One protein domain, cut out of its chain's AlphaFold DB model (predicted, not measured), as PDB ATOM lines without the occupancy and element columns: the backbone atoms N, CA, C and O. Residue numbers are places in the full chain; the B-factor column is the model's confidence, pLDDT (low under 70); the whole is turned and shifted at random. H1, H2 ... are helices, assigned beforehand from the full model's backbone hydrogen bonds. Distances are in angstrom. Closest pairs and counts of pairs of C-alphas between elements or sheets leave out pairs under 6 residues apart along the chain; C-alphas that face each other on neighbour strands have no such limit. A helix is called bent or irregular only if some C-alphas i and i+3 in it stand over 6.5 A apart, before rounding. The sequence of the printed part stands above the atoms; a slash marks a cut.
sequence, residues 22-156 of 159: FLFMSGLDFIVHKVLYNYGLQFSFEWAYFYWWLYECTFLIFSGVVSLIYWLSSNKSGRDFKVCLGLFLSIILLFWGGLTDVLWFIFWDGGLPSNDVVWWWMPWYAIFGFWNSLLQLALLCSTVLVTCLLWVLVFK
ATOM      1  N   PHE A  22     114.593 136.357 154.757       98.56
ATOM      2  CA  PHE A  22     113.347 136.635 154.028       98.56
ATOM      3  C   PHE A  22     112.119 136.041 154.728       98.56
ATOM      4  O   PHE A  22     111.108 136.723 154.886       98.56
ATOM      5  N   LEU A  23     112.213 134.789 155.183       98.50
ATOM      6  CA  LEU A  23     111.123 134.106 155.872       98.50
ATOM      7  C   LEU A  23     110.741 134.821 157.174       98.50
ATOM      8  O   LEU A  23     109.561 135.072 157.408       98.50
ATOM      9  N   PHE A  24     111.710 135.207 158.003       98.44
ATOM     10  CA  PHE A  24     111.422 135.924 159.246       98.44
ATOM     11  C   PHE A  24     110.913 137.341 159.004       98.44
ATOM     12  O   PHE A  24     109.985 137.763 159.688       98.44
ATOM     13  N   MET A  25     111.441 138.049 158.004       98.44
ATOM     14  CA  MET A  25     110.907 139.354 157.614       98.44
ATOM     15  C   MET A  25     109.456 139.243 157.128       98.44
ATOM     16  O   MET A  25     108.640 140.091 157.485       98.44
ATOM     17  N   SER A  26     109.098 138.192 156.381       98.38
ATOM     18  CA  SER A  26     107.696 137.942 156.002       98.38
ATOM     19  C   SER A  26     106.809 137.636 157.216       98.38
ATOM     20  O   SER A  26     105.676 138.098 157.280       98.38
ATOM     21  N   GLY A  27     107.340 136.941 158.228       98.31
ATOM     22  CA  GLY A  27     106.624 136.685 159.480       98.31
ATOM     23  C   GLY A  27     106.414 137.946 160.323       98.31
ATOM     24  O   GLY A  27     105.348 138.130 160.904       98.31
ATOM     25  N   LEU A  28     107.398 138.850 160.367       98.00
ATOM     26  CA  LEU A  28     107.235 140.162 161.005       98.00
ATOM     27  C   LEU A  28     106.152 140.987 160.311       98.00
ATOM     28  O   LEU A  28     105.324 141.600 160.983       98.00
ATOM     29  N   ASP A  29     106.137 140.971 158.983       97.50
ATOM     30  CA  ASP A  29     105.108 141.647 158.199       97.50
ATOM     31  C   ASP A  29     103.711 141.053 158.445       97.50
ATOM     32  O   ASP A  29     102.747 141.787 158.660       97.50
ATOM     33  N   PHE A  30     103.607 139.728 158.569       97.81
ATOM     34  CA  PHE A  30     102.374 139.041 158.967       97.81
ATOM     35  C   PHE A  30     101.868 139.460 160.344       97.81
ATOM     36  O   PHE A  30     100.665 139.667 160.538       97.81
ATOM     37  N   ILE A  31     102.772 139.634 161.309       98.12
ATOM     38  CA  ILE A  31     102.385 140.130 162.629       98.12
ATOM     39  C   ILE A  31     101.742 141.514 162.499       98.12
ATOM     40  O   ILE A  31     100.654 141.733 163.033       98.12
ATOM     41  N   VAL A  32     102.380 142.421 161.761       97.19
ATOM     42  CA  VAL A  32     101.919 143.806 161.604       97.19
ATOM     43  C   VAL A  32     100.598 143.891 160.842       97.19
ATOM     44  O   VAL A  32      99.682 144.581 161.290       97.19
ATOM     45  N   HIS A  33     100.471 143.163 159.733       94.69
ATOM     46  CA  HIS A  33      99.343 143.297 158.808       94.69
ATOM     47  C   HIS A  33      98.194 142.311 159.044       94.69
ATOM     48  O   HIS A  33      97.156 142.429 158.395       94.69
ATOM     49  N   LYS A  34      98.338 141.353 159.969       95.12
ATOM     50  CA  LYS A  34      97.253 140.421 160.313       95.12
ATOM     51  C   LYS A  34      97.083 140.204 161.808       95.12
ATOM     52  O   LYS A  34      95.974 140.345 162.320       95.12
ATOM     53  N   VAL A  35      98.153 139.876 162.533       97.69
ATOM     54  CA  VAL A  35      98.033 139.512 163.958       97.69
ATOM     55  C   VAL A  35      97.599 140.704 164.803       97.69
ATOM     56  O   VAL A  35      96.643 140.584 165.566       97.69
ATOM     57  N   LEU A  36      98.253 141.858 164.655       97.75
ATOM     58  CA  LEU A  36      97.989 143.038 165.485       97.75
ATOM     59  C   LEU A  36      96.584 143.619 165.288       97.75
ATOM     60  O   LEU A  36      96.073 144.274 166.196       97.75
ATOM     61  N   TYR A  37      95.921 143.340 164.164       96.69
ATOM     62  CA  TYR A  37      94.543 143.790 163.937       96.69
ATOM     63  C   TYR A  37      93.571 143.125 164.918       96.69
ATOM     64  O   TYR A  37      92.648 143.771 165.411       96.69
ATOM     65  N   ASN A  38      93.849 141.880 165.324       97.31
ATOM     66  CA  ASN A  38      93.094 141.196 166.380       97.31
ATOM     67  C   ASN A  38      93.314 141.808 167.775       97.31
ATOM     68  O   ASN A  38      92.544 141.537 168.693       97.31
ATOM     69  N   TYR A  39      94.348 142.638 167.937       97.31
ATOM     70  CA  TYR A  39      94.667 143.363 169.169       97.31
ATOM     71  C   TYR A  39      94.302 144.853 169.086       97.31
ATOM     72  O   TYR A  39      94.715 145.641 169.936       97.31
ATOM     73  N   GLY A  40      93.513 145.248 168.083       96.81
ATOM     74  CA  GLY A  40      92.977 146.601 167.955       96.81
ATOM     75  C   GLY A  40      93.814 147.556 167.107       96.81
ATOM     76  O   GLY A  40      93.444 148.724 167.003       96.81
ATOM     77  N   LEU A  41      94.899 147.096 166.469       96.12
ATOM     78  CA  LEU A  41      95.567 147.903 165.447       96.12
ATOM     79  C   LEU A  41      94.608 148.113 164.268       96.12
ATOM     80  O   LEU A  41      94.061 147.161 163.718       96.12
ATOM     81  N   GLN A  42      94.419 149.367 163.871       96.38
ATOM     82  CA  GLN A  42      93.637 149.733 162.696       96.38
ATOM     83  C   GLN A  42      94.578 150.215 161.596       96.38
ATOM     84  O   GLN A  42      95.536 150.950 161.857       96.38
ATOM     85  N   PHE A  43      94.313 149.794 160.360       94.25
ATOM     86  CA  PHE A  43      95.088 150.253 159.215       94.25
ATOM     87  C   PHE A  43      94.996 151.776 159.076       94.25
ATOM     88  O   PHE A  43      93.903 152.341 159.039       94.25
ATOM     89  N   SER A  44      96.148 152.435 158.957       95.00
ATOM     90  CA  SER A  44      96.231 153.815 158.494       95.00
ATOM     91  C   SER A  44      97.486 153.997 157.647       95.00
ATOM     92  O   SER A  44      98.541 153.424 157.927       95.00
ATOM     93  N   PHE A  45      97.378 154.815 156.599       93.19
ATOM     94  CA  PHE A  45      98.512 155.096 155.718       93.19
ATOM     95  C   PHE A  45      99.653 155.835 156.433       93.19
ATOM     96  O   PHE A  45     100.798 155.708 156.013       93.19
ATOM     97  N   GLU A  46      99.364 156.563 157.517       95.25
ATOM     98  CA  GLU A  46     100.367 157.320 158.275       95.25
ATOM     99  C   GLU A  46     101.457 156.413 158.851       95.25
ATOM    100  O   GLU A  46     102.646 156.662 158.643       95.25
ATOM    101  N   TRP A  47     101.071 155.331 159.533       95.38
ATOM    102  CA  TRP A  47     102.046 154.383 160.067       95.38
ATOM    103  C   TRP A  47     102.484 153.363 159.015       95.38
ATOM    104  O   TRP A  47     103.651 152.972 159.018       95.38
ATOM    105  N   ALA A  48     101.594 152.951 158.102       94.50
ATOM    106  CA  ALA A  48     101.914 151.936 157.097       94.50
ATOM    107  C   ALA A  48     103.014 152.411 156.143       94.50
ATOM    108  O   ALA A  48     103.949 151.665 155.869       94.50
ATOM    109  N   TYR A  49     102.976 153.677 155.712       93.94
ATOM    110  CA  TYR A  49     104.023 154.241 154.860       93.94
ATOM    111  C   TYR A  49     105.389 154.264 155.561       93.94
ATOM    112  O   TYR A  49     106.397 153.862 154.981       93.94
ATOM    113  N   PHE A  50     105.426 154.694 156.827       96.44
ATOM    114  CA  PHE A  50     106.660 154.690 157.615       96.44
ATOM    115  C   PHE A  50     107.193 153.269 157.837       96.44
ATOM    116  O   PHE A  50     108.398 153.032 157.720       96.44
ATOM    117  N   TYR A  51     106.297 152.316 158.101       96.44
ATOM    118  CA  TYR A  51     106.631 150.902 158.213       96.44
ATOM    119  C   TYR A  51     107.230 150.357 156.911       96.44
ATOM    120  O   TYR A  51     108.330 149.810 156.949       96.44
ATOM    121  N   TRP A  52     106.562 150.543 155.767       94.88
ATOM    122  CA  TRP A  52     107.047 150.066 154.468       94.88
ATOM    123  C   TRP A  52     108.411 150.660 154.126       94.88
ATOM    124  O   TRP A  52     109.315 149.927 153.735       94.88
ATOM    125  N   TRP A  53     108.610 151.957 154.371       95.75
ATOM    126  CA  TRP A  53     109.905 152.601 154.153       95.75
ATOM    127  C   TRP A  53     111.022 151.978 155.008       95.75
ATOM    128  O   TRP A  53     112.084 151.625 154.491       95.75
ATOM    129  N   LEU A  54     110.785 151.774 156.310       97.75
ATOM    130  CA  LEU A  54     111.750 151.101 157.189       97.75
ATOM    131  C   LEU A  54     112.005 149.650 156.769       97.75
ATOM    132  O   LEU A  54     113.142 149.167 156.841       97.75
ATOM    133  N   TYR A  55     110.960 148.956 156.330       96.69
ATOM    134  CA  TYR A  55     111.040 147.588 155.841       96.69
ATOM    135  C   TYR A  55     111.956 147.507 154.614       96.69
ATOM    136  O   TYR A  55     112.917 146.736 154.614       96.69
ATOM    137  N   GLU A  56     111.764 148.380 153.622       96.50
ATOM    138  CA  GLU A  56     112.632 148.482 152.441       96.50
ATOM    139  C   GLU A  56     114.086 148.817 152.809       96.50
ATOM    140  O   GLU A  56     115.021 148.156 152.341       96.50
ATOM    141  N   CYS A  57     114.302 149.799 153.693       98.12
ATOM    142  CA  CYS A  57     115.641 150.144 154.178       98.12
ATOM    143  C   CYS A  57     116.338 148.957 154.852       98.12
ATOM    144  O   CYS A  57     117.549 148.792 154.700       98.12
ATOM    145  N   THR A  58     115.592 148.100 155.550       98.38
ATOM    146  CA  THR A  58     116.139 146.899 156.192       98.38
ATOM    147  C   THR A  58     116.710 145.928 155.156       98.38
ATOM    148  O   THR A  58     117.826 145.435 155.337       98.38
ATOM    149  N   PHE A  59     116.022 145.707 154.031       98.25
ATOM    150  CA  PHE A  59     116.539 144.880 152.931       98.25
ATOM    151  C   PHE A  59     117.757 145.503 152.246       98.25
ATOM    152  O   PHE A  59     118.710 144.790 151.916       98.25
ATOM    153  N   LEU A  60     117.763 146.827 152.065       98.19
ATOM    154  CA  LEU A  60     118.900 147.549 151.490       98.19
ATOM    155  C   LEU A  60     120.152 147.455 152.372       98.19
ATOM    156  O   LEU A  60     121.249 147.182 151.883       98.19
ATOM    157  N   ILE A  61     119.996 147.650 153.680       98.44
ATOM    158  CA  ILE A  61     121.099 147.538 154.637       98.44
ATOM    159  C   ILE A  61     121.573 146.088 154.713       98.44
ATOM    160  O   ILE A  61     122.775 145.841 154.632       98.44
ATOM    161  N   PHE A  62     120.657 145.123 154.813       98.50
ATOM    162  CA  PHE A  62     121.009 143.706 154.867       98.50
ATOM    163  C   PHE A  62     121.788 143.262 153.622       98.50
ATOM    164  O   PHE A  62     122.834 142.619 153.749       98.50
ATOM    165  N   SER A  63     121.350 143.656 152.422       98.44
ATOM    166  CA  SER A  63     122.059 143.331 151.178       98.44
ATOM    167  C   SER A  63     123.458 143.955 151.129       98.44
ATOM    168  O   SER A  63     124.422 143.291 150.724       98.44
ATOM    169  N   GLY A  64     123.598 145.195 151.608       98.31
ATOM    170  CA  GLY A  64     124.881 145.877 151.773       98.31
ATOM    171  C   GLY A  64     125.805 145.149 152.750       98.31
ATOM    172  O   GLY A  64     126.957 144.873 152.416       98.31
ATOM    173  N   VAL A  65     125.293 144.765 153.921       98.19
ATOM    174  CA  VAL A  65     126.040 144.046 154.963       98.19
ATOM    175  C   VAL A  65     126.520 142.686 154.462       98.19
ATOM    176  O   VAL A  65     127.706 142.388 154.581       98.19
ATOM    177  N   VAL A  66     125.653 141.880 153.839       97.56
ATOM    178  CA  VAL A  66     126.039 140.575 153.263       97.56
ATOM    179  C   VAL A  66     127.170 140.742 152.244       97.56
ATOM    180  O   VAL A  66     128.163 140.008 152.268       97.56
ATOM    181  N   SER A  67     127.055 141.747 151.378       97.31
ATOM    182  CA  SER A  67     128.042 142.027 150.332       97.31
ATOM    183  C   SER A  67     129.368 142.534 150.900       97.31
ATOM    184  O   SER A  67     130.436 142.143 150.418       97.31
ATOM    185  N   LEU A  68     129.314 143.358 151.950       97.25
ATOM    186  CA  LEU A  68     130.476 143.885 152.660       97.25
ATOM    187  C   LEU A  68     131.213 142.788 153.433       97.25
ATOM    188  O   LEU A  68     132.435 142.703 153.345       97.25
ATOM    189  N   ILE A  69     130.490 141.916 154.140       96.00
ATOM    190  CA  ILE A  69     131.075 140.774 154.860       96.00
ATOM    191  C   ILE A  69     131.835 139.872 153.884       96.00
ATOM    192  O   ILE A  69     132.979 139.485 154.154       96.00
ATOM    193  N   TYR A  70     131.237 139.575 152.724       95.38
ATOM    194  CA  TYR A  70     131.926 138.833 151.672       95.38
ATOM    195  C   TYR A  70     133.175 139.581 151.180       95.38
ATOM    196  O   TYR A  70     134.252 138.987 151.123       95.38
ATOM    197  N   TRP A  71     133.066 140.883 150.882       96.50
ATOM    198  CA  TRP A  71     134.193 141.699 150.412       96.50
ATOM    199  C   TRP A  71     135.377 141.678 151.383       96.50
ATOM    200  O   TRP A  71     136.513 141.412 150.974       96.50
ATOM    201  N   LEU A  72     135.112 141.915 152.672       96.06
ATOM    202  CA  LEU A  72     136.117 141.947 153.736       96.06
ATOM    203  C   LEU A  72     136.857 140.612 153.856       96.06
ATOM    204  O   LEU A  72     138.076 140.606 154.031       96.06
ATOM    205  N   SER A  73     136.133 139.509 153.671       93.31
ATOM    206  CA  SER A  73     136.660 138.140 153.729       93.31
ATOM    207  C   SER A  73     137.367 137.690 152.443       93.31
ATOM    208  O   SER A  73     137.933 136.598 152.403       93.31
ATOM    209  N   SER A  74     137.308 138.489 151.374       93.56
ATOM    210  CA  SER A  74     137.817 138.126 150.050       93.56
ATOM    211  C   SER A  74     139.240 138.631 149.785       93.56
ATOM    212  O   SER A  74     139.774 139.505 150.480       93.56
ATOM    213  N   ASN A  75     139.817 138.139 148.683       95.19
ATOM    214  CA  ASN A  75     141.103 138.592 148.148       95.19
ATOM    215  C   ASN A  75     141.010 139.939 147.411       95.19
ATOM    216  O   ASN A  75     142.011 140.398 146.865       95.19
ATOM    217  N   LYS A  76     139.826 140.571 147.380       94.38
ATOM    218  CA  LYS A  76     139.579 141.892 146.777       94.38
ATOM    219  C   LYS A  76     139.902 141.936 145.279       94.38
ATOM    220  O   LYS A  76     140.287 142.967 144.735       94.38
ATOM    221  N   SER A  77     139.741 140.804 144.593       95.06
ATOM    222  CA  SER A  77     139.936 140.716 143.148       95.06
ATOM    223  C   SER A  77     138.748 141.301 142.378       95.06
ATOM    224  O   SER A  77     137.636 141.422 142.896       95.06
ATOM    225  N   GLY A  78     138.932 141.572 141.082       92.75
ATOM    226  CA  GLY A  78     137.822 141.982 140.212       92.75
ATOM    227  C   GLY A  78     136.700 140.936 140.109       92.75
ATOM    228  O   GLY A  78     135.558 141.286 139.821       92.75
ATOM    229  N   ARG A  79     136.991 139.650 140.364       92.88
ATOM    230  CA  ARG A  79     135.963 138.603 140.471       92.88
ATOM    231  C   ARG A  79     135.196 138.713 141.785       92.88
ATOM    232  O   ARG A  79     133.978 138.588 141.761       92.88
ATOM    233  N   ASP A  80     135.887 138.977 142.889       94.31
ATOM    234  CA  ASP A  80     135.251 139.146 144.200       94.31
ATOM    235  C   ASP A  80     134.323 140.363 144.197       94.31
ATOM    236  O   ASP A  80     133.198 140.269 144.675       94.31
ATOM    237  N   PHE A  81     134.720 141.460 143.540       95.31
ATOM    238  CA  PHE A  81     133.850 142.626 143.357       95.31
ATOM    239  C   PHE A  81     132.547 142.273 142.620       95.31
ATOM    240  O   PHE A  81     131.462 142.690 143.026       95.31
ATOM    241  N   LYS A  82     132.622 141.444 141.569       95.94
ATOM    242  CA  LYS A  82     131.422 140.946 140.875       95.94
ATOM    243  C   LYS A  82     130.549 140.076 141.774       95.94
ATOM    244  O   LYS A  82     129.334 140.139 141.646       95.94
ATOM    245  N   VAL A  83     131.141 139.269 142.656       95.62
ATOM    246  CA  VAL A  83     130.379 138.459 143.619       95.62
ATOM    247  C   VAL A  83     129.707 139.349 144.664       95.62
ATOM    248  O   VAL A  83     128.535 139.129 144.942       95.62
ATOM    249  N   CYS A  84     130.378 140.389 145.176       96.69
ATOM    250  CA  CYS A  84     129.754 141.397 146.045       96.69
ATOM    251  C   CYS A  84     128.531 142.025 145.382       96.69
ATOM    252  O   CYS A  84     127.448 142.022 145.956       96.69
ATOM    253  N   LEU A  85     128.697 142.523 144.154       97.25
ATOM    254  CA  LEU A  85     127.596 143.113 143.399       97.25
ATOM    255  C   LEU A  85     126.491 142.081 143.134       97.25
ATOM    256  O   LEU A  85     125.310 142.401 143.220       97.25
ATOM    257  N   GLY A  86     126.879 140.834 142.864       97.19
ATOM    258  CA  GLY A  86     125.975 139.706 142.688       97.19
ATOM    259  C   GLY A  86     125.095 139.456 143.913       97.19
ATOM    260  O   GLY A  86     123.877 139.371 143.783       97.19
ATOM    261  N   LEU A  87     125.699 139.386 145.103       97.44
ATOM    262  CA  LEU A  87     124.999 139.208 146.379       97.44
ATOM    263  C   LEU A  87     124.049 140.373 146.665       97.44
ATOM    264  O   LEU A  87     122.874 140.137 146.945       97.44
ATOM    265  N   PHE A  88     124.543 141.607 146.532       98.31
ATOM    266  CA  PHE A  88     123.762 142.823 146.741       98.31
ATOM    267  C   PHE A  88     122.511 142.828 145.859       98.31
ATOM    268  O   PHE A  88     121.388 142.883 146.356       98.31
ATOM    269  N   LEU A  89     122.706 142.693 144.543       98.25
ATOM    270  CA  LEU A  89     121.619 142.753 143.573       98.25
ATOM    271  C   LEU A  89     120.659 141.573 143.704       98.25
ATOM    272  O   LEU A  89     119.465 141.771 143.528       98.25
ATOM    273  N   SER A  90     121.135 140.373 144.048       98.06
ATOM    274  CA  SER A  90     120.251 139.210 144.227       98.06
ATOM    275  C   SER A  90     119.221 139.450 145.326       98.06
ATOM    276  O   SER A  90     118.041 139.189 145.123       98.06
ATOM    277  N   ILE A  91     119.648 139.970 146.480       98.38
ATOM    278  CA  ILE A  91     118.739 140.233 147.603       98.38
ATOM    279  C   ILE A  91     117.717 141.307 147.215       98.38
ATOM    280  O   ILE A  91     116.525 141.113 147.435       98.38
ATOM    281  N   ILE A  92     118.160 142.397 146.582       98.25
ATOM    282  CA  ILE A  92     117.258 143.471 146.137       98.25
ATOM    283  C   ILE A  92     116.262 142.970 145.085       98.25
ATOM    284  O   ILE A  92     115.069 143.225 145.208       98.25
ATOM    285  N   LEU A  93     116.724 142.222 144.079       98.06
ATOM    286  CA  LEU A  93     115.869 141.689 143.014       98.06
ATOM    287  C   LEU A  93     114.827 140.705 143.545       98.06
ATOM    288  O   LEU A  93     113.684 140.725 143.097       98.06
ATOM    289  N   LEU A  94     115.198 139.846 144.495       98.06
ATOM    290  CA  LEU A  94     114.259 138.912 145.115       98.06
ATOM    291  C   LEU A  94     113.240 139.641 145.998       98.06
ATOM    292  O   LEU A  94     112.061 139.294 145.968       98.06
ATOM    293  N   PHE A  95     113.671 140.666 146.736       97.62
ATOM    294  CA  PHE A  95     112.780 141.501 147.540       97.62
ATOM    295  C   PHE A  95     111.779 142.266 146.668       97.62
ATOM    296  O   PHE A  95     110.578 142.091 146.834       97.62
ATOM    297  N   TRP A  96     112.243 143.011 145.663       95.50
ATOM    298  CA  TRP A  96     111.362 143.714 144.717       95.50
ATOM    299  C   TRP A  96     110.540 142.774 143.831       95.50
ATOM    300  O   TRP A  96     109.491 143.156 143.322       95.50
ATOM    301  N   GLY A  97     110.987 141.527 143.674       96.44
ATOM    302  CA  GLY A  97     110.200 140.451 143.078       96.44
ATOM    303  C   GLY A  97     109.013 139.992 143.928       96.44
ATOM    304  O   GLY A  97     108.245 139.150 143.472       96.44
ATOM    305  N   GLY A  98     108.876 140.502 145.155       96.06
ATOM    306  CA  GLY A  98     107.869 140.118 146.144       96.06
ATOM    307  C   GLY A  98     108.048 138.700 146.670       96.06
ATOM    308  O   GLY A  98     107.071 138.000 146.936       96.06
ATOM    309  N   LEU A  99     109.301 138.248 146.825       97.94
ATOM    310  CA  LEU A  99     109.576 136.992 147.528       97.94
ATOM    311  C   LEU A  99     109.018 137.039 148.958       97.94
ATOM    312  O   LEU A  99     108.478 136.044 149.427       97.94
ATOM    313  N   THR A 100     109.119 138.185 149.634       97.44
ATOM    314  CA  THR A 100     108.556 138.393 150.975       97.44
ATOM    315  C   THR A 100     107.052 138.177 151.005       97.44
ATOM    316  O   THR A 100     106.592 137.430 151.859       97.44
ATOM    317  N   ASP A 101     106.301 138.737 150.056       95.56
ATOM    318  CA  ASP A 101     104.847 138.574 149.972       95.56
ATOM    319  C   ASP A 101     104.454 137.125 149.678       95.56
ATOM    320  O   ASP A 101     103.547 136.566 150.288       95.56
ATOM    321  N   VAL A 102     105.170 136.461 148.771       97.31
ATOM    322  CA  VAL A 102     104.908 135.045 148.481       97.31
ATOM    323  C   VAL A 102     105.173 134.178 149.715       97.31
ATOM    324  O   VAL A 102     104.378 133.286 150.014       97.31
ATOM    325  N   LEU A 103     106.245 134.445 150.465       98.19
ATOM    326  CA  LEU A 103     106.519 133.748 151.724       98.19
ATOM    327  C   LEU A 103     105.483 134.080 152.803       98.19
ATOM    328  O   LEU A 103     105.070 133.169 153.517       98.19
ATOM    329  N   TRP A 104     105.032 135.335 152.876       97.81
ATOM    330  CA  TRP A 104     103.954 135.793 153.754       97.81
ATOM    331  C   TRP A 104     102.723 134.899 153.594       97.81
ATOM    332  O   TRP A 104     102.279 134.250 154.541       97.81
ATOM    333  N   PHE A 105     102.252 134.755 152.357       97.19
ATOM    334  CA  PHE A 105     101.070 133.955 152.054       97.19
ATOM    335  C   PHE A 105     101.292 132.457 152.262       97.19
ATOM    336  O   PHE A 105     100.483 131.795 152.910       97.19
ATOM    337  N   ILE A 106     102.388 131.905 151.735       96.50
ATOM    338  CA  ILE A 106     102.623 130.454 151.749       96.50
ATOM    339  C   ILE A 106     102.889 129.932 153.165       96.50
ATOM    340  O   ILE A 106     102.377 128.872 153.520       96.50
ATOM    341  N   PHE A 107     103.700 130.636 153.958       97.31
ATOM    342  CA  PHE A 107     104.140 130.137 155.264       97.31
ATOM    343  C   PHE A 107     103.284 130.625 156.429       97.31
ATOM    344  O   PHE A 107     103.214 129.923 157.436       97.31
ATOM    345  N   TRP A 108     102.643 131.791 156.310       97.50
ATOM    346  CA  TRP A 108     101.948 132.418 157.438       97.50
ATOM    347  C   TRP A 108     100.442 132.546 157.221       97.50
ATOM    348  O   TRP A 108      99.684 132.353 158.170       97.50
ATOM    349  N   ASP A 109      99.995 132.796 155.985       95.19
ATOM    350  CA  ASP A 109      98.571 133.021 155.688       95.19
ATOM    351  C   ASP A 109      97.792 131.790 155.207       95.19
ATOM    352  O   ASP A 109      96.572 131.843 155.054       95.19
ATOM    353  N   GLY A 110      98.479 130.665 155.001       93.25
ATOM    354  CA  GLY A 110      97.868 129.400 154.585       93.25
ATOM    355  C   GLY A 110      97.684 129.238 153.073       93.25
ATOM    356  O   GLY A 110      97.094 128.249 152.640       93.25
ATOM    357  N   GLY A 111      98.205 130.161 152.262       95.00
ATOM    358  CA  GLY A 111      98.185 130.084 150.802       95.00
ATOM    359  C   GLY A 111      98.053 131.448 150.132       95.00
ATOM    360  O   GLY A 111      97.705 132.442 150.762       95.00
ATOM    361  N   LEU A 112      98.340 131.495 148.829       95.56
ATOM    362  CA  LEU A 112      98.093 132.695 148.031       95.56
ATOM    363  C   LEU A 112      96.580 132.939 147.889       95.56
ATOM    364  O   LEU A 112      95.832 131.967 147.738       95.56
ATOM    365  N   PRO A 113      96.131 134.207 147.870       95.12
ATOM    366  CA  PRO A 113      94.752 134.543 147.561       95.12
ATOM    367  C   PRO A 113      94.357 134.030 146.175       95.12
ATOM    368  O   PRO A 113      95.197 133.788 145.304       95.12
ATOM    369  N   SER A 114      93.056 133.892 145.952       94.50
ATOM    370  CA  SER A 114      92.534 133.616 144.621       94.50
ATOM    371  C   SER A 114      92.801 134.797 143.672       94.50
ATOM    372  O   SER A 114      92.960 135.944 144.090       94.50
ATOM    373  N   ASN A 115      92.891 134.523 142.367       94.31
ATOM    374  CA  ASN A 115      93.313 135.519 141.367       94.31
ATOM    375  C   ASN A 115      92.319 136.675 141.140       94.31
ATOM    376  O   ASN A 115      92.660 137.638 140.452       94.31
ATOM    377  N   ASP A 116      91.109 136.575 141.681       94.19
ATOM    378  CA  ASP A 116      90.105 137.640 141.739       94.19
ATOM    379  C   ASP A 116      90.386 138.671 142.847       94.19
ATOM    380  O   ASP A 116      89.857 139.780 142.794       94.19
ATOM    381  N   VAL A 117      91.255 138.356 143.816       94.12
ATOM    382  CA  VAL A 117      91.666 139.297 144.864       94.12
ATOM    383  C   VAL A 117      92.690 140.287 144.319       94.12
ATOM    384  O   VAL A 117      93.764 139.913 143.841       94.12
ATOM    385  N   VAL A 118      92.375 141.576 144.453       95.44
ATOM    386  CA  VAL A 118      93.251 142.676 144.039       95.44
ATOM    387  C   VAL A 118      94.179 143.079 145.181       95.44
ATOM    388  O   VAL A 118      93.736 143.489 146.254       95.44
ATOM    389  N   TRP A 119      95.481 143.014 144.923       94.25
ATOM    390  CA  TRP A 119      96.545 143.410 145.844       94.25
ATOM    391  C   TRP A 119      96.754 144.927 145.777       94.25
ATOM    392  O   TRP A 119      97.759 145.416 145.263       94.25
ATOM    393  N   TRP A 120      95.775 145.685 146.269       92.62
ATOM    394  CA  TRP A 120      95.766 147.152 146.198       92.62
ATOM    395  C   TRP A 120      96.938 147.816 146.939       92.62
ATOM    396  O   TRP A 120      97.271 148.964 146.656       92.62
ATOM    397  N   TRP A 121      97.560 147.100 147.878       89.69
ATOM    398  CA  TRP A 121      98.714 147.563 148.653       89.69
ATOM    399  C   TRP A 121     100.043 147.442 147.896       89.69
ATOM    400  O   TRP A 121     101.042 148.012 148.323       89.69
ATOM    401  N   MET A 122     100.083 146.721 146.773       91.69
ATOM    402  CA  MET A 122     101.296 146.626 145.964       91.69
ATOM    403  C   MET A 122     101.535 147.913 145.170       91.69
ATOM    404  O   MET A 122     100.598 148.437 144.563       91.69
ATOM    405  N   PRO A 123     102.791 148.381 145.036       88.88
ATOM    406  CA  PRO A 123     103.103 149.567 144.233       88.88
ATOM    407  C   PRO A 123     102.687 149.395 142.765       88.88
ATOM    408  O   PRO A 123     102.293 150.349 142.097       88.88
ATOM    409  N   TRP A 124     102.699 148.157 142.269       91.94
ATOM    410  CA  TRP A 124     102.272 147.806 140.917       91.94
ATOM    411  C   TRP A 124     100.790 148.089 140.664       91.94
ATOM    412  O   TRP A 124     100.428 148.452 139.546       91.94
ATOM    413  N   TYR A 125      99.938 147.997 141.690       92.75
ATOM    414  CA  TYR A 125      98.532 148.374 141.572       92.75
ATOM    415  C   TYR A 125      98.383 149.865 141.251       92.75
ATOM    416  O   TYR A 125      97.597 150.223 140.379       92.75
ATOM    417  N   ALA A 126      99.187 150.733 141.872       90.19
ATOM    418  CA  ALA A 126      99.163 152.166 141.583       90.19
ATOM    419  C   ALA A 126      99.607 152.495 140.143       90.19
ATOM    420  O   ALA A 126      99.187 153.506 139.587       90.19
ATOM    421  N   ILE A 127     100.439 151.644 139.533       91.00
ATOM    422  CA  ILE A 127     100.956 151.832 138.170       91.00
ATOM    423  C   ILE A 127      99.995 151.260 137.120       91.00
ATOM    424  O   ILE A 127      99.740 151.901 136.103       91.00
ATOM    425  N   PHE A 128      99.478 150.049 137.344       92.81
ATOM    426  CA  PHE A 128      98.708 149.305 136.342       92.81
ATOM    427  C   PHE A 128      97.191 149.332 136.576       92.81
ATOM    428  O   PHE A 128      96.435 148.964 135.682       92.81
ATOM    429  N   GLY A 129      96.728 149.745 137.758       93.00
ATOM    430  CA  GLY A 129      95.314 149.738 138.151       93.00
ATOM    431  C   GLY A 129      94.758 148.355 138.515       93.00
ATOM    432  O   GLY A 129      93.594 148.240 138.885       93.00
ATOM    433  N   PHE A 130      95.568 147.299 138.418       93.81
ATOM    434  CA  PHE A 130      95.238 145.940 138.841       93.81
ATOM    435  C   PHE A 130      96.519 145.195 139.236       93.81
ATOM    436  O   PHE A 130      97.578 145.408 138.646       93.81
ATOM    437  N   TRP A 131      96.433 144.319 140.236       97.31
ATOM    438  CA  TRP A 131      97.520 143.416 140.618       97.31
ATOM    439  C   TRP A 131      96.956 142.209 141.370       97.31
ATOM    440  O   TRP A 131      96.095 142.392 142.226       97.31
ATOM    441  N   ASN A 132      97.395 140.990 141.052       96.50
ATOM    442  CA  ASN A 132      96.890 139.756 141.667       96.50
ATOM    443  C   ASN A 132      97.996 138.700 141.823       96.50
ATOM    444  O   ASN A 132      99.139 138.906 141.409       96.50
ATOM    445  N   SER A 133      97.648 137.548 142.400       96.69
ATOM    446  CA  SER A 133      98.601 136.480 142.717       96.69
ATOM    447  C   SER A 133      99.343 135.926 141.496       96.69
ATOM    448  O   SER A 133     100.541 135.662 141.590       96.69
ATOM    449  N   LEU A 134      98.690 135.798 140.336       96.88
ATOM    450  CA  LEU A 134      99.350 135.353 139.103       96.88
ATOM    451  C   LEU A 134     100.432 136.338 138.643       96.88
ATOM    452  O   LEU A 134     101.540 135.915 138.314       96.88
ATOM    453  N   LEU A 135     100.128 137.639 138.629       96.75
ATOM    454  CA  LEU A 135     101.098 138.672 138.253       96.75
ATOM    455  C   LEU A 135     102.243 138.754 139.259       96.75
ATOM    456  O   LEU A 135     103.398 138.879 138.852       96.75
ATOM    457  N   GLN A 136     101.946 138.600 140.552       97.12
ATOM    458  CA  GLN A 136     102.975 138.554 141.583       97.12
ATOM    459  C   GLN A 136     103.936 137.377 141.377       97.12
ATOM    460  O   GLN A 136     105.154 137.547 141.433       97.12
ATOM    461  N   LEU A 137     103.407 136.183 141.100       97.69
ATOM    462  CA  LEU A 137     104.231 135.013 140.804       97.69
ATOM    463  C   LEU A 137     105.032 135.195 139.513       97.69
ATOM    464  O   LEU A 137     106.207 134.838 139.473       97.69
ATOM    465  N   ALA A 138     104.439 135.788 138.474       97.50
ATOM    466  CA  ALA A 138     105.142 136.088 137.229       97.50
ATOM    467  C   ALA A 138     106.303 137.072 137.447       97.50
ATOM    468  O   ALA A 138     107.395 136.864 136.908       97.50
ATOM    469  N   LEU A 139     106.099 138.104 138.273       97.25
ATOM    470  CA  LEU A 139     107.145 139.042 138.672       97.25
ATOM    471  C   LEU A 139     108.268 138.316 139.421       97.25
ATOM    472  O   LEU A 139     109.427 138.436 139.022       97.25
ATOM    473  N   LEU A 140     107.936 137.509 140.431       97.88
ATOM    474  CA  LEU A 140     108.925 136.743 141.193       97.88
ATOM    475  C   LEU A 140     109.715 135.778 140.300       97.88
ATOM    476  O   LEU A 140     110.941 135.728 140.363       97.88
ATOM    477  N   CYS A 141     109.045 135.026 139.423       98.31
ATOM    478  CA  CYS A 141     109.720 134.141 138.472       98.31
ATOM    479  C   CYS A 141     110.672 134.918 137.554       98.31
ATOM    480  O   CYS A 141     111.781 134.455 137.275       98.31
ATOM    481  N   SER A 142     110.269 136.112 137.120       97.81
ATOM    482  CA  SER A 142     111.091 136.982 136.278       97.81
ATOM    483  C   SER A 142     112.326 137.491 137.024       97.81
ATOM    484  O   SER A 142     113.434 137.418 136.490       97.81
ATOM    485  N   THR A 143     112.190 137.949 138.271       97.75
ATOM    486  CA  THR A 143     113.342 138.421 139.058       97.75
ATOM    487  C   THR A 143     114.269 137.281 139.473       97.75
ATOM    488  O   THR A 143     115.490 137.463 139.473       97.75
ATOM    489  N   VAL A 144     113.739 136.083 139.737       97.81
ATOM    490  CA  VAL A 144     114.537 134.863 139.944       97.81
ATOM    491  C   VAL A 144     115.338 134.533 138.686       97.81
ATOM    492  O   VAL A 144     116.544 134.304 138.781       97.81
ATOM    493  N   LEU A 145     114.721 134.580 137.501       98.06
ATOM    494  CA  LEU A 145     115.422 134.353 136.236       98.06
ATOM    495  C   LEU A 145     116.542 135.378 136.018       98.06
ATOM    496  O   LEU A 145     117.672 134.996 135.706       98.06
ATOM    497  N   VAL A 146     116.265 136.669 136.229       97.94
ATOM    498  CA  VAL A 146     117.278 137.738 136.146       97.94
ATOM    499  C   VAL A 146     118.413 137.487 137.141       97.94
ATOM    500  O   VAL A 146     119.582 137.619 136.782       97.94
ATOM    501  N   THR A 147     118.093 137.050 138.358       97.38
ATOM    502  CA  THR A 147     119.084 136.693 139.381       97.38
ATOM    503  C   THR A 147     119.948 135.513 138.930       97.38
ATOM    504  O   THR A 147     121.173 135.562 139.037       97.38
ATOM    505  N   CYS A 148     119.364 134.466 138.344       96.50
ATOM    506  CA  CYS A 148     120.129 133.353 137.781       96.50
ATOM    507  C   CYS A 148     121.067 133.815 136.654       96.50
ATOM    508  O   CYS A 148     122.244 133.448 136.641       96.50
ATOM    509  N   LEU A 149     120.578 134.652 135.734       96.75
ATOM    510  CA  LEU A 149     121.376 135.205 134.633       96.75
ATOM    511  C   LEU A 149     122.528 136.079 135.143       96.75
ATOM    512  O   LEU A 149     123.654 135.969 134.652       96.75
ATOM    513  N   LEU A 150     122.278 136.895 136.167       96.38
ATOM    514  CA  LEU A 150     123.292 137.684 136.862       96.38
ATOM    515  C   LEU A 150     124.426 136.784 137.377       96.38
ATOM    516  O   LEU A 150     125.594 137.049 137.090       96.38
ATOM    517  N   TRP A 151     124.111 135.671 138.044       95.56
ATOM    518  CA  TRP A 151     125.132 134.733 138.525       95.56
ATOM    519  C   TRP A 151     125.892 134.024 137.399       95.56
ATOM    520  O   TRP A 151     127.107 133.827 137.514       95.56
ATOM    521  N   VAL A 152     125.240 133.714 136.274       95.31
ATOM    522  CA  VAL A 152     125.932 133.215 135.072       95.31
ATOM    523  C   VAL A 152     126.969 134.232 134.584       95.31
ATOM    524  O   VAL A 152     128.104 133.858 134.279       95.31
ATOM    525  N   LEU A 153     126.630 135.524 134.559       92.25
ATOM    526  CA  LEU A 153     127.549 136.596 134.155       92.25
ATOM    527  C   LEU A 153     128.694 136.813 135.154       92.25
ATOM    528  O   LEU A 153     129.827 137.072 134.735       92.25
ATOM    529  N   VAL A 154     128.432 136.669 136.457       92.81
ATOM    530  CA  VAL A 154     129.457 136.743 137.514       92.81
ATOM    531  C   VAL A 154     130.518 135.657 137.320       92.81
ATOM    532  O   VAL A 154     131.715 135.934 137.439       92.81
ATOM    533  N   PHE A 155     130.105 134.433 136.976       90.44
ATOM    534  CA  PHE A 155     131.015 133.295 136.811       90.44
ATOM    535  C   PHE A 155     131.560 133.098 135.395       90.44
ATOM    536  O   PHE A 155     132.486 132.300 135.208       90.44
ATOM    537  N   LYS A 156     131.055 133.838 134.402       90.06
ATOM    538  CA  LYS A 156     131.574 133.801 133.034       90.06
ATOM    539  C   LYS A 156     133.046 134.229 133.025       90.06
ATOM    540  O   LYS A 156     133.384 135.383 133.296       90.06
TER     541      LYS A 156
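AT A GLANCE: This is residues 22 to 156 of the 159 residues of an uncharacterized protein of Candidatus Bathyarchaeota archaeon (UniProt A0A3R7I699). Three long helices, H2, H3 and H6, stand side by side in a row with H3 in the middle, running to and fro along the longest axis. At one end of this row sit the shorter parts: H4 continues from the end of H3 and packs on the first part of H1, while the small helix H5 and the long link before it lie at the same end, and residues 35 to 40 stick out there. The printed part has 135 residues with six named helices, H1 to H6 in chain order, and no named strand, and the class is all helix. The whole is only just compact, close to loose, with a radius of gyration of the C-alphas of 17.0 A, and its elongated outline spans 52 by 28 by 27 A.

IN THESE COORDINATES: The printed part begins with H1, residues 22 to 39, whose first C-alpha, that of Phe 22, is at (113.347, 136.635, 154.028). H1 measures 25.0 A from first to last C-alpha and has a kink of 31 degrees near residue 33. It is irregular, but only just: C-alphas 33 and 36 are 6.8 A apart. H2, residues 45 to 73, is the longest helix by residues, with 29 of them, and measures 41.8 A; C-alpha 45 is at (98.512, 155.096, 155.718). H3 follows with residues 78 to 96 and 26.9 A. H4, residues 99 to 109, measures 14.3 A. It is neither bent nor irregular, but only just: C-alphas 106 and 109 are 6.2 A apart. H5, residues 123 to 128, measures 9.0 A. H6, residues 133 to 155, measures 33.1 A and ends with C-alpha 155 at (131.015, 133.295, 136.811).

HOW THE PARTS SIT: The helix packing is part aligned, part crossed: of the four touching pairs of helices, two are at a shallow tilt. H2 and H3 form a helical hairpin; they touch at a shallow tilt of 21 degrees, opposite ways, and their closest C-alphas, those of Ser 67 and Cys 84, are 4.7 A apart. H2 touches H3 with residues 59 to 71 alone. H3 touches H6 at a shallow tilt of 1 degrees, opposite ways, with the C-alphas of Ser 90 and Thr 147 closest at 5.6 A. H2 and H6 are apart. H3 and H4 meet only through their link. H4 and H6 only just touch, with 3 pairs of C-alphas within 8 A, the closest those of Leu 99 and Leu 140 at 6.4 A; they run opposite ways at a steep tilt of 48 degrees. H1 touches H4 with residues 22 to 30 alone, the same way at a steep tilt of 50 degrees; the closest C-alphas, those of Ser 26 and Trp 104, are 4.9 A apart. H1 and H2 are near each other, with 11 pairs of C-alphas within 10 A. H1 and H3 are only just apart, at 8.1 A. H5 touches no helix. Each O i to N i+4 pair is within hydrogen-bond range in H3, H4, H5 and H6, against 10 of 14 in H1 and 24 of 25 in H2.

THE WHOLE: The two C-alphas farthest apart are those of Gly 40 and Lys 156, 53.6 A. The printed part has no cut. The link from H4 to H5, residues 110 to 122, is long, and its C-alphas lie 12 to 23 A from the mean of the C-alphas; the other four links are tight. The mean pLDDT of the printed part is 96.0, and no printed residue is under 70.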